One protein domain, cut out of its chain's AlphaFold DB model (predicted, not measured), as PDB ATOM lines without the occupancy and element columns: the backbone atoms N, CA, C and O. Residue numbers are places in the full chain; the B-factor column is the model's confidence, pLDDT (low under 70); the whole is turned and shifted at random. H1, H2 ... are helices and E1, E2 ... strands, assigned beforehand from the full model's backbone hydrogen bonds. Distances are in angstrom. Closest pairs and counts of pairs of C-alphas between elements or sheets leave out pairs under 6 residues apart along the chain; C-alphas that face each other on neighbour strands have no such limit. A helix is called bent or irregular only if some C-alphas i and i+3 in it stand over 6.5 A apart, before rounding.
ATOM      1  N   LEU A  13     124.532 151.602 165.118       74.44
ATOM      2  CA  LEU A  13     123.152 151.992 165.356       74.44
ATOM      3  C   LEU A  13     122.453 151.090 166.383       74.44
ATOM      4  O   LEU A  13     121.769 151.586 167.271       74.44
ATOM      5  N   GLU A  14     122.655 149.777 166.288       75.69
ATOM      6  CA  GLU A  14     122.088 148.811 167.231       75.69
ATOM      7  C   GLU A  14     122.674 149.020 168.631       75.69
ATOM      8  O   GLU A  14     121.953 148.980 169.622       75.69
ATOM      9  N   MET A  15     123.966 149.353 168.724       76.12
ATOM     10  CA  MET A  15     124.582 149.712 170.004       76.12
ATOM     11  C   MET A  15     123.989 150.996 170.594       76.12
ATOM     12  O   MET A  15     123.770 151.053 171.802       76.12
ATOM     13  N   ILE A  16     123.703 152.012 169.769       82.31
ATOM     14  CA  ILE A  16     123.037 153.247 170.215       82.31
ATOM     15  C   ILE A  16     121.620 152.943 170.718       82.31
ATOM     16  O   ILE A  16     121.204 153.493 171.737       82.31
ATOM     17  N   LEU A  17     120.890 152.046 170.050       83.94
ATOM     18  CA  LEU A  17     119.582 151.579 170.511       83.94
ATOM     19  C   LEU A  17     119.695 150.857 171.860       83.94
ATOM     20  O   LEU A  17     119.005 151.230 172.808       83.94
ATOM     21  N   TYR A  18     120.604 149.889 171.989       81.81
ATOM     22  CA  TYR A  18     120.799 149.150 173.240       81.81
ATOM     23  C   TYR A  18     121.254 150.044 174.398       81.81
ATOM     24  O   TYR A  18     120.788 149.861 175.521       81.81
ATOM     25  N   ALA A  19     122.094 151.049 174.143       82.50
ATOM     26  CA  ALA A  19     122.576 151.988 175.160       82.50
ATOM     27  C   ALA A  19     121.477 152.858 175.794       82.50
ATOM     28  O   ALA A  19     121.704 153.432 176.857       82.50
ATOM     29  N   GLN A  20     120.287 152.945 175.186       82.62
ATOM     30  CA  GLN A  20     119.132 153.607 175.806       82.62
ATOM     31  C   GLN A  20     118.556 152.813 176.985       82.62
ATOM     32  O   GLN A  20     117.888 153.395 177.836       82.62
ATOM     33  N   TYR A  21     118.806 151.502 177.026       84.00
ATOM     34  CA  TYR A  21     118.209 150.579 177.995       84.00
ATOM     35  C   TYR A  21     119.251 149.817 178.824       84.00
ATOM     36  O   TYR A  21     118.886 149.083 179.739       84.00
ATOM     37  N   ARG A  22     120.540 149.947 178.485       83.00
ATOM     38  CA  ARG A  22     121.642 149.181 179.072       83.00
ATOM     39  C   ARG A  22     122.834 150.069 179.422       83.00
ATOM     40  O   ARG A  22     123.560 150.524 178.536       83.00
ATOM     41  N   ASP A  23     123.076 150.234 180.719       82.56
ATOM     42  CA  ASP A  23     124.148 151.087 181.252       82.56
ATOM     43  C   ASP A  23     125.558 150.579 180.902       82.56
ATOM     44  O   ASP A  23     126.472 151.376 180.669       82.56
ATOM     45  N   ASP A  24     125.740 149.258 180.796       82.12
ATOM     46  CA  ASP A  24     127.007 148.639 180.389       82.12
ATOM     47  C   ASP A  24     127.371 148.992 178.939       82.12
ATOM     48  O   ASP A  24     128.520 149.320 178.629       82.12
ATOM     49  N   VAL A  25     126.372 148.996 178.052       84.00
ATOM     50  CA  VAL A  25     126.541 149.391 176.648       84.00
ATOM     51  C   VAL A  25     126.796 150.892 176.544       84.00
ATOM     52  O   VAL A  25     127.667 151.300 175.776       84.00
ATOM     53  N   ASN A  26     126.096 151.705 177.340       86.69
ATOM     54  CA  ASN A  26     126.278 153.157 177.366       86.69
ATOM     55  C   ASN A  26     127.710 153.532 177.780       86.69
ATOM     56  O   ASN A  26     128.410 154.223 177.040       86.69
ATOM     57  N   SER A  27     128.201 152.953 178.878       86.69
ATOM     58  CA  SER A  27     129.581 153.149 179.348       86.69
ATOM     59  C   SER A  27     130.614 152.697 178.306       86.69
ATOM     60  O   SER A  27     131.623 153.358 178.065       86.69
ATOM     61  N   GLY A  28     130.351 151.577 177.624       88.38
ATOM     62  CA  GLY A  28     131.211 151.083 176.550       88.38
ATOM     63  C   GLY A  28     131.200 151.945 175.281       88.38
ATOM     64  O   GLY A  28     132.162 151.899 174.510       88.38
ATOM     65  N   LEU A  29     130.129 152.692 175.019       90.69
ATOM     66  CA  LEU A  29     130.059 153.662 173.924       90.69
ATOM     67  C   LEU A  29     130.744 154.975 174.288       90.69
ATOM     68  O   LEU A  29     131.379 155.584 173.426       90.69
ATOM     69  N   GLU A  30     130.685 155.371 175.556       93.38
ATOM     70  CA  GLU A  30     131.331 156.588 176.032       93.38
ATOM     71  C   GLU A  30     132.845 156.543 175.793       93.38
ATOM     72  O   GLU A  30     133.380 157.445 175.151       93.38
ATOM     73  N   ASN A  31     133.496 155.427 176.141       91.50
ATOM     74  CA  ASN A  31     134.913 155.157 175.837       91.50
ATOM     75  C   ASN A  31     135.225 155.038 174.331       91.50
ATOM     76  O   ASN A  31     136.370 154.870 173.919       91.50
ATOM     77  N   ARG A  32     134.195 155.038 173.483       91.69
ATOM     78  CA  ARG A  32     134.302 155.014 172.020       91.69
ATOM     79  C   ARG A  32     133.975 156.373 171.398       91.69
ATOM     80  O   ARG A  32     133.906 156.465 170.171       91.69
ATOM     81  N   GLY A  33     133.817 157.418 172.210       93.88
ATOM     82  CA  GLY A  33     133.501 158.764 171.746       93.88
ATOM     83  C   GLY A  33     132.011 158.984 171.492       93.88
ATOM     84  O   GLY A  33     131.665 159.853 170.698       93.88
ATOM     85  N   ILE A  34     131.116 158.188 172.088       94.75
ATOM     86  CA  ILE A  34     129.671 158.279 171.846       94.75
ATOM     87  C   ILE A  34     128.911 158.271 173.172       94.75
ATOM     88  O   ILE A  34     128.944 157.292 173.905       94.75
ATOM     89  N   LYS A  35     128.150 159.327 173.458       95.06
ATOM     90  CA  LYS A  35     127.213 159.363 174.590       95.06
ATOM     91  C   LYS A  35     125.786 159.252 174.097       95.06
ATOM     92  O   LYS A  35     125.371 160.026 173.233       95.06
ATOM     93  N   VAL A  36     125.010 158.355 174.692       94.00
ATOM     94  CA  VAL A  36     123.602 158.156 174.336       94.00
ATOM     95  C   VAL A  36     122.713 158.660 175.465       94.00
ATOM     96  O   VAL A  36     122.794 158.183 176.593       94.00
ATOM     97  N   SER A  37     121.873 159.647 175.147       92.00
ATOM     98  CA  SER A  37     120.896 160.286 176.035       92.00
ATOM     99  C   SER A  37     121.420 160.611 177.450       92.00
ATOM    100  O   SER A  37     120.749 160.282 178.435       92.00
ATOM    101  N   PRO A  38     122.587 161.274 177.596       89.81
ATOM    102  CA  PRO A  38     123.117 161.613 178.913       89.81
ATOM    103  C   PRO A  38     122.178 162.588 179.642       89.81
ATOM    104  O   PRO A  38     121.408 163.309 179.010       89.81
ATOM    105  N   LEU A  39     122.271 162.663 180.974       87.62
ATOM    106  CA  LEU A  39     121.302 163.372 181.830       87.62
ATOM    107  C   LEU A  39     120.970 164.807 181.366       87.62
ATOM    108  O   LEU A  39     119.806 165.199 181.373       87.62
ATOM    109  N   ARG A  40     121.979 165.572 180.925       86.56
ATOM    110  CA  ARG A  40     121.832 166.960 180.440       86.56
ATOM    111  C   ARG A  40     121.280 167.067 179.010       86.56
ATOM    112  O   ARG A  40     120.800 168.125 178.622       86.56
ATOM    113  N   TYR A  41     121.342 165.988 178.235       89.56
ATOM    114  CA  TYR A  41     120.952 165.930 176.824       89.56
ATOM    115  C   TYR A  41     120.041 164.722 176.558       89.56
ATOM    116  O   TYR A  41     120.298 163.913 175.665       89.56
ATOM    117  N   ARG A  42     118.967 164.587 177.349       91.38
ATOM    118  CA  ARG A  42     117.979 163.512 177.167       91.38
ATOM    119  C   ARG A  42     117.417 163.516 175.742       91.38
ATOM    120  O   ARG A  42     117.101 164.574 175.197       91.38
ATOM    121  N   GLY A  43     117.299 162.333 175.141       92.44
ATOM    122  CA  GLY A  43     116.822 162.173 173.763       92.44
ATOM    123  C   GLY A  43     117.795 162.685 172.694       92.44
ATOM    124  O   GLY A  43     117.386 162.936 171.558       92.44
ATOM    125  N   LYS A  44     119.075 162.868 173.036       95.19
ATOM    126  CA  LYS A  44     120.150 163.226 172.102       95.19
ATOM    127  C   LYS A  44     121.252 162.171 172.117       95.19
ATOM    128  O   LYS A  44     121.429 161.464 173.103       95.19
ATOM    129  N   VAL A  45     122.019 162.108 171.039       94.81
ATOM    130  CA  VAL A  45     123.294 161.389 170.968       94.81
ATOM    131  C   VAL A  45     124.392 162.420 170.786       94.81
ATOM    132  O   VAL A  45     124.201 163.397 170.067       94.81
ATOM    133  N   ILE A  46     125.525 162.223 171.447       96.12
ATOM    134  CA  ILE A  46     126.693 163.083 171.301       96.12
ATOM    135  C   ILE A  46     127.834 162.242 170.749       96.12
ATOM    136  O   ILE A  46     128.209 161.250 171.368       96.12
ATOM    137  N   PHE A  47     128.388 162.649 169.613       95.00
ATOM    138  CA  PHE A  47     129.588 162.058 169.028       95.00
ATOM    139  C   PHE A  47     130.774 162.981 169.284       95.00
ATOM    140  O   PHE A  47     130.684 164.175 169.017       95.00
ATOM    141  N   ALA A  48     131.892 162.457 169.767       96.12
ATOM    142  CA  ALA A  48     133.129 163.212 169.891       96.12
ATOM    143  C   ALA A  48     133.555 163.749 168.514       96.12
ATOM    144  O   ALA A  48     133.618 163.006 167.531       96.12
ATOM    145  N   SER A  49     133.839 165.049 168.440       93.81
ATOM    146  CA  SER A  49     134.215 165.748 167.201       93.81
ATOM    147  C   SER A  49     135.468 165.165 166.548       93.81
ATOM    148  O   SER A  49     135.555 165.104 165.329       93.81
ATOM    149  N   HIS A  50     136.400 164.669 167.356       91.00
ATOM    150  CA  HIS A  50     137.560 163.896 166.936       91.00
ATOM    151  C   HIS A  50     137.765 162.762 167.943       91.00
ATOM    152  O   HIS A  50     137.789 163.005 169.136       91.00
ATOM    153  N   HIS A  51     137.859 161.509 167.502       92.38
ATOM    154  CA  HIS A  51     138.115 160.379 168.399       92.38
ATOM    155  C   HIS A  51     138.753 159.228 167.623       92.38
ATOM    156  O   HIS A  51     138.303 158.889 166.524       92.38
ATOM    157  N   ALA A  52     139.794 158.603 168.179       89.81
ATOM    158  CA  ALA A  52     140.583 157.589 167.471       89.81
ATOM    159  C   ALA A  52     139.725 156.406 167.000       89.81
ATOM    160  O   ALA A  52     139.905 155.891 165.895       89.81
ATOM    161  N   PHE A  53     138.757 155.996 167.819       89.25
ATOM    162  CA  PHE A  53     137.828 154.937 167.454       89.25
ATOM    163  C   PHE A  53     136.859 155.368 166.337       89.25
ATOM    164  O   PHE A  53     136.683 154.624 165.375       89.25
ATOM    165  N   LEU A  54     136.281 156.576 166.406       87.88
ATOM    166  CA  LEU A  54     135.356 157.067 165.375       87.88
ATOM    167  C   LEU A  54     136.065 157.261 164.034       87.88
ATOM    168  O   LEU A  54     135.538 156.865 163.000       87.88
ATOM    169  N   ASN A  55     137.301 157.761 164.056       86.81
ATOM    170  CA  ASN A  55     138.149 157.834 162.870       86.81
ATOM    171  C   ASN A  55     138.312 156.466 162.204       86.81
ATOM    172  O   ASN A  55     138.173 156.367 160.992       86.81
ATOM    173  N   LYS A  56     138.540 155.395 162.978       85.81
ATOM    174  CA  LYS A  56     138.624 154.026 162.438       85.81
ATOM    175  C   LYS A  56     137.292 153.533 161.867       85.81
ATOM    176  O   LYS A  56     137.296 152.831 160.862       85.81
ATOM    177  N   VAL A  57     136.170 153.891 162.494       82.94
ATOM    178  CA  VAL A  57     134.821 153.535 162.021       82.94
ATOM    179  C   VAL A  57     134.493 154.208 160.690       82.94
ATOM    180  O   VAL A  57     133.932 153.565 159.809       82.94
ATOM    181  N   PHE A  58     134.856 155.481 160.530       81.56
ATOM    182  CA  PHE A  58     134.575 156.250 159.315       81.56
ATOM    183  C   PHE A  58     135.680 156.173 158.256       81.56
ATOM    184  O   PHE A  58     135.428 156.550 157.116       81.56
ATOM    185  N   ALA A  59     136.864 155.645 158.585       83.19
ATOM    186  CA  ALA A  59     137.988 155.480 157.659       83.19
ATOM    187  C   ALA A  59     137.642 154.821 156.304       83.19
ATOM    188  O   ALA A  59     138.173 155.277 155.297       83.19
ATOM    189  N   PRO A  60     136.780 153.789 156.220       79.12
ATOM    190  CA  PRO A  60     136.422 153.167 154.941       79.12
ATOM    191  C   PRO A  60     135.242 153.850 154.232       79.12
ATOM    192  O   PRO A  60     134.691 153.292 153.288       79.12
ATOM    193  N   THR A  61     134.802 155.011 154.714       77.44
ATOM    194  CA  THR A  61     133.713 155.798 154.124       77.44
ATOM    195  C   THR A  61     134.256 157.121 153.600       77.44
ATOM    196  O   THR A  61     135.326 157.566 154.015       77.44
ATOM    197  N   ASP A  62     133.465 157.826 152.795       76.62
ATOM    198  CA  ASP A  62     133.799 159.183 152.342       76.62
ATOM    199  C   ASP A  62     133.850 160.214 153.489       76.62
ATOM    200  O   ASP A  62     134.164 161.381 153.274       76.62
ATOM    201  N   TRP A  63     133.525 159.810 154.724       79.94
ATOM    202  CA  TRP A  63     133.548 160.669 155.908       79.94
ATOM    203  C   TRP A  63     134.900 160.628 156.634       79.94
ATOM    204  O   TRP A  63     135.066 161.284 157.666       79.94
ATOM    205  N   ALA A  64     135.871 159.861 156.132       76.81
ATOM    206  CA  ALA A  64     137.204 159.761 156.712       76.81
ATOM    207  C   ALA A  64     137.837 161.152 156.905       76.81
ATOM    208  O   ALA A  64     137.938 161.947 155.975       76.81
ATOM    209  N   GLY A  65     138.228 161.471 158.142       78.19
ATOM    210  CA  GLY A  65     138.821 162.769 158.494       78.19
ATOM    211  C   GLY A  65     137.866 163.972 158.464       78.19
ATOM    212  O   GLY A  65     138.258 165.052 158.893       78.19
ATOM    213  N   ILE A  66     136.618 163.806 158.011       85.00
ATOM    214  CA  ILE A  66     135.624 164.889 157.917       85.00
ATOM    215  C   ILE A  66     134.303 164.571 158.622       85.00
ATOM    216  O   ILE A  66     133.364 165.360 158.537       85.00
ATOM    217  N   TYR A  67     134.207 163.439 159.323       84.56
ATOM    218  CA  TYR A  67     132.946 162.955 159.884       84.56
ATOM    219  C   TYR A  67     132.271 163.985 160.796       84.56
ATOM    220  O   TYR A  67     131.053 164.086 160.774       84.56
ATOM    221  N   GLN A  68     133.022 164.814 161.532       90.56
ATOM    222  CA  GLN A  68     132.447 165.920 162.307       90.56
ATOM    223  C   GLN A  68     131.605 166.853 161.431       90.56
ATOM    224  O   GLN A  68     130.485 167.197 161.798       90.56
ATOM    225  N   ARG A  69     132.150 167.274 160.284       88.88
ATOM    226  CA  ARG A  69     131.471 168.174 159.347       88.88
ATOM    227  C   ARG A  69     130.216 167.512 158.793       88.88
ATOM    228  O   ARG A  69     129.164 168.129 158.801       88.88
ATOM    229  N   VAL A  70     130.319 166.243 158.408       86.38
ATOM    230  CA  VAL A  70     129.174 165.496 157.878       86.38
ATOM    231  C   VAL A  70     128.086 165.295 158.938       86.38
ATOM    232  O   VAL A  70     126.903 165.438 158.651       86.38
ATOM    233  N   LEU A  71     128.465 165.016 160.189       88.44
ATOM    234  CA  LEU A  71     127.520 164.914 161.300       88.44
ATOM    235  C   LEU A  71     126.820 166.252 161.589       88.44
ATOM    236  O   LEU A  71     125.661 166.246 161.993       88.44
ATOM    237  N   MET A  72     127.496 167.382 161.374       91.94
ATOM    238  CA  MET A  72     126.915 168.722 161.519       91.94
ATOM    239  C   MET A  72     125.884 169.060 160.432       91.94
ATOM    240  O   MET A  72     125.038 169.918 160.672       91.94
ATOM    241  N   ASP A  73     125.904 168.371 159.288       89.00
ATOM    242  CA  ASP A  73     124.901 168.537 158.227       89.00
ATOM    243  C   ASP A  73     123.575 167.811 158.549       89.00
ATOM    244  O   ASP A  73     122.570 167.984 157.857       89.00
ATOM    245  N   ILE A  74     123.538 167.001 159.616       87.44
ATOM    246  CA  ILE A  74     122.324 166.306 160.051       87.44
ATOM    247  C   ILE A  74     121.331 167.317 160.660       87.44
ATOM    248  O   ILE A  74     121.713 168.121 161.516       87.44
ATOM    249  N   PRO A  75     120.031 167.269 160.306       88.06
ATOM    250  CA  PRO A  75     119.036 168.188 160.850       88.06
ATOM    251  C   PRO A  75     119.001 168.215 162.384       88.06
ATOM    252  O   PRO A  75     118.803 167.196 163.052       88.06
ATOM    253  N   GLY A  76     119.158 169.415 162.945       91.56
ATOM    254  CA  GLY A  76     119.180 169.636 164.390       91.56
ATOM    255  C   GLY A  76     120.499 169.267 165.071       91.56
ATOM    256  O   GLY A  76     120.531 169.252 166.305       91.56
ATOM    257  N   ALA A  77     121.553 168.969 164.304       94.50
ATOM    258  CA  ALA A  77     122.891 168.782 164.833       94.50
ATOM    259  C   ALA A  77     123.541 170.116 165.230       94.50
ATOM    260  O   ALA A  77     123.346 171.141 164.575       94.50
ATOM    261  N   TYR A  78     124.308 170.113 166.319       96.38
ATOM    262  CA  TYR A  78     125.090 171.271 166.756       96.38
ATOM    263  C   TYR A  78     126.261 170.854 167.647       96.38
ATOM    264  O   TYR A  78     126.223 169.808 168.293       96.38
ATOM    265  N   LEU A  79     127.299 171.686 167.724       96.31
ATOM    266  CA  LEU A  79     128.432 171.449 168.618       96.31
ATOM    267  C   LEU A  79     128.095 171.801 170.070       96.31
ATOM    268  O   LEU A  79     127.380 172.765 170.361       96.31
ATOM    269  N   THR A  80     128.668 171.048 171.003       96.06
ATOM    270  CA  THR A  80     128.709 171.433 172.411       96.06
ATOM    271  C   THR A  80     129.409 172.786 172.558       96.06
ATOM    272  O   THR A  80     130.350 173.108 171.836       96.06
ATOM    273  N   ARG A  81     128.962 173.595 173.526       92.56
ATOM    274  CA  ARG A  81     129.561 174.918 173.795       92.56
ATOM    275  C   ARG A  81     130.999 174.838 174.322       92.56
ATOM    276  O   ARG A  81     131.737 175.804 174.212       92.56
ATOM    277  N   GLY A  82     131.352 173.711 174.926       93.25
ATOM    278  CA  GLY A  82     132.681 173.396 175.437       93.25
ATOM    279  C   GLY A  82     132.934 171.896 175.312       93.25
ATOM    280  O   GLY A  82     132.032 171.164 174.878       93.25
ATOM    281  N   PRO A  83     134.139 171.433 175.649       94.06
ATOM    282  CA  PRO A  83     134.467 170.025 175.553       94.06
ATOM    283  C   PRO A  83     133.694 169.198 176.597       94.06
ATOM    284  O   PRO A  83     133.129 169.727 177.558       94.06
ATOM    285  N   VAL A  84     133.571 167.900 176.335       94.31
ATOM    286  CA  VAL A  84     132.850 166.932 177.165       94.31
ATOM    287  C   VAL A  84     133.732 165.696 177.305       94.31
ATOM    288  O   VAL A  84     134.407 165.318 176.353       94.31
ATOM    289  N   MET A  85     133.711 165.058 178.472       95.19
ATOM    290  CA  MET A  85     134.464 163.825 178.712       95.19
ATOM    291  C   MET A  85     133.867 162.650 177.940       95.19
ATOM    292  O   MET A  85     132.676 162.393 178.080       95.19
ATOM    293  N   PHE A  86     134.673 161.918 177.181       93.88
ATOM    294  CA  PHE A  86     134.341 160.655 176.526       93.88
ATOM    295  C   PHE A  86     135.341 159.589 176.981       93.88
ATOM    296  O   PHE A  86     136.390 159.408 176.369       93.88
ATOM    297  N   GLY A  87     135.044 158.910 178.090       90.12
ATOM    298  CA  GLY A  87     136.060 158.112 178.775       90.12
ATOM    299  C   GLY A  87     137.139 159.039 179.333       90.12
ATOM    300  O   GLY A  87     136.818 159.936 180.113       90.12
ATOM    301  N   ASP A  88     138.378 158.862 178.879       91.06
ATOM    302  CA  ASP A  88     139.531 159.670 179.303       91.06
ATOM    303  C   ASP A  88     139.771 160.914 178.420       91.06
ATOM    304  O   ASP A  88     140.601 161.757 178.751       91.06
ATOM    305  N   ASP A  89     139.037 161.054 177.310       93.25
ATOM    306  CA  ASP A  89     139.236 162.122 176.328       93.25
ATOM    307  C   ASP A  89     138.284 163.314 176.564       93.25
ATOM    308  O   ASP A  89     137.061 163.163 176.520       93.25
ATOM    309  N   GLU A  90     138.814 164.530 176.748       95.75
ATOM    310  CA  GLU A  90     138.016 165.761 176.896       95.75
ATOM    311  C   GLU A  90     137.882 166.510 175.556       95.75
ATOM    312  O   GLU A  90     138.781 167.229 175.123       95.75
ATOM    313  N   ILE A  91     136.755 166.324 174.858       95.62
ATOM    314  CA  ILE A  91     136.623 166.693 173.437       95.62
ATOM    315  C   ILE A  91     135.262 167.357 173.156       95.62
ATOM    316  O   ILE A  91     134.247 166.936 173.714       95.62
ATOM    317  N   PRO A  92     135.161 168.388 172.289       96.38
ATOM    318  CA  PRO A  92     133.864 168.905 171.848       96.38
ATOM    319  C   PRO A  92     133.012 167.815 171.196       96.38
ATOM    320  O   PRO A  92     133.518 166.998 170.433       96.38
ATOM    321  N   GLY A  93     131.711 167.812 171.458       96.62
ATOM    322  CA  GLY A  93     130.780 166.830 170.916       96.62
ATOM    323  C   GLY A  93     129.860 167.420 169.853       96.62
ATOM    324  O   GLY A  93     129.372 168.535 170.009       96.62
ATOM    325  N   VAL A  94     129.568 166.667 168.798       96.50
ATOM    326  CA  VAL A  94     128.443 166.928 167.894       96.50
ATOM    327  C   VAL A  94     127.199 166.286 168.498       96.50
ATOM    328  O   VAL A  94     127.114 165.064 168.622       96.50
ATOM    329  N   ILE A  95     126.247 167.116 168.912       96.69
ATOM    330  CA  ILE A  95     124.967 166.714 169.491       96.69
ATOM    331  C   ILE A  95     123.961 166.540 168.364       96.69
ATOM    332  O   ILE A  95     123.773 167.458 167.577       96.69
ATOM    333  N   ILE A  96     123.273 165.401 168.328       94.38
ATOM    334  CA  ILE A  96     122.280 165.054 167.308       94.38
ATOM    335  C   ILE A  96     121.001 164.557 167.999       94.38
ATOM    336  O   ILE A  96     121.085 163.817 168.983       94.38
ATOM    337  N   PRO A  97     119.793 164.928 167.534       94.25
ATOM    338  CA  PRO A  97     118.557 164.337 168.034       94.25
ATOM    339  C   PRO A  97     118.533 162.816 167.834       94.25
ATOM    340  O   PRO A  97     118.722 162.326 166.723       94.25
ATOM    341  N   LEU A  98     118.242 162.063 168.898       90.31
ATOM    342  CA  LEU A  98     118.218 160.597 168.864       90.31
ATOM    343  C   LEU A  98     117.175 160.058 167.875       90.31
ATOM    344  O   LEU A  98     117.444 159.099 167.162       90.31
ATOM    345  N   VAL A  99     116.025 160.730 167.763       88.56
ATOM    346  CA  VAL A  99     114.988 160.401 166.770       88.56
ATOM    347  C   VAL A  99     115.520 160.451 165.333       88.56
ATOM    348  O   VAL A  99     115.186 159.595 164.525       88.56
ATOM    349  N   VAL A 100     116.405 161.402 165.016       85.75
ATOM    350  CA  VAL A 100     116.995 161.516 163.676       85.75
ATOM    351  C   VAL A 100     117.975 160.369 163.428       85.75
ATOM    352  O   VAL A 100     117.956 159.784 162.350       85.75
ATOM    353  N   ILE A 101     118.777 159.994 164.431       82.50
ATOM    354  CA  ILE A 101     119.682 158.835 164.346       82.50
ATOM    355  C   ILE A 101     118.902 157.535 164.104       82.50
ATOM    356  O   ILE A 101     119.291 156.754 163.237       82.50
ATOM    357  N   ASN A 102     117.788 157.329 164.809       81.50
ATOM    358  CA  ASN A 102     116.941 156.147 164.630       81.50
ATOM    359  C   ASN A 102     116.343 156.092 163.213       81.50
ATOM    360  O   ASN A 102     116.469 155.072 162.537       81.50
ATOM    361  N   ASN A 103     115.816 157.219 162.719       77.38
ATOM    362  CA  ASN A 103     115.226 157.311 161.381       77.38
ATOM    363  C   ASN A 103     116.263 157.089 160.263       77.38
ATOM    364  O   ASN A 103     115.987 156.402 159.282       77.38
ATOM    365  N   LEU A 104     117.485 157.625 160.408       70.25
ATOM    366  CA  LEU A 104     118.600 157.374 159.473       70.25
ATOM    367  C   LEU A 104     119.015 155.895 159.433       70.25
ATOM    368  O   LEU A 104     119.645 155.432 158.476       70.25
ATOM    369  N   GLY A 105     118.675 155.171 160.493       61.88
ATOM    370  CA  GLY A 105     118.878 153.749 160.649       61.88
ATOM    371  C   GLY A 105     117.844 152.852 159.970       61.88
ATOM    372  O   GLY A 105     118.135 151.674 159.754       61.88
ATOM    373  N   GLY A 106     116.688 153.406 159.584       50.44
ATOM    374  CA  GLY A 106     115.566 152.664 159.007       50.44
ATOM    375  C   GLY A 106     114.635 152.013 160.036       50.44
ATOM    376  O   GLY A 106     114.064 150.970 159.723       50.44
TER     377      GLY A 106
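What this domain is: This is residues 13 to 106 of the 107 residues of an uncharacterized protein of Thalassospira sp. MCCC 1A01428 (UniProt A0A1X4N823). A twisted four-stranded sheet, with a long, bent E3-E4 hairpin at one edge, has short helices about it: H4 covers part of one face, H2 lies beside the strands on that same face, H1 and H5 only graze the sheet, and H3 is not on it. The 94 printed residues hold five named helices and four strands, in the order H1 H2 E1 E2 H3 H4 E3 E4 H5; the class is mixed. The antiparallel sheet runs E1 E2 E4 E3. The whole is compact, with a radius of gyration of the C-alphas of 12.1 A and spans of 32 by 31 by 26 A.

Where its parts are: The strands are E1, residues 34 to 36, E2, 44 to 48, E3, 78 to 86, 17.1 A long, and E4, 89 to 97, 22.4 A. The helices are H1, 13 to 19, from C-alpha 13 at (123.152, 151.992, 165.356), H2, 23 to 30, H3, 52 to 58, H4, 67 to 72, and H5, 98 to 104, ending at C-alpha 104 (118.600, 157.374, 159.473).

How they stand to each other: The sheet is only just strongly twisted, its C-alphas up to 4.3 A off the best plane. In the hairpin E1 and E2, N 35 and O 46 are 2.8 A apart; between E2 and E4, N 94 and O 47, 2.7 A; in the hairpin E3 and E4, N 80 and O 93, 2.8 A. E3 bends by 94 degrees at residue 82. E2, H3 H4 and E3 form a split strand-helix-strand unit, two same-way strands with E4 between them, its crossover right-handed. H4 is over E4 at a height of 8.7 A over the sheet, the closest C-alphas being Met 72 and Val 94, 6.8 A. H2 is over none of the strands. H1 and H2 touch at Ala 19 and Asn 26, closest C-alphas 4.5 A apart, at a steep tilt of 52 degrees. H3 is only just not on the sheet, with 4 pairs of C-alphas within 10 A. Every O i to N i+4 pair is within hydrogen-bond range in H1, H2, H3, H4 and H5.

The domain as a whole: The C-alphas farthest apart, Leu 39 and Pro 60, are 32.5 A apart. The printed part has no cut and no long link. Residues 105 to 106 have pLDDT under 70.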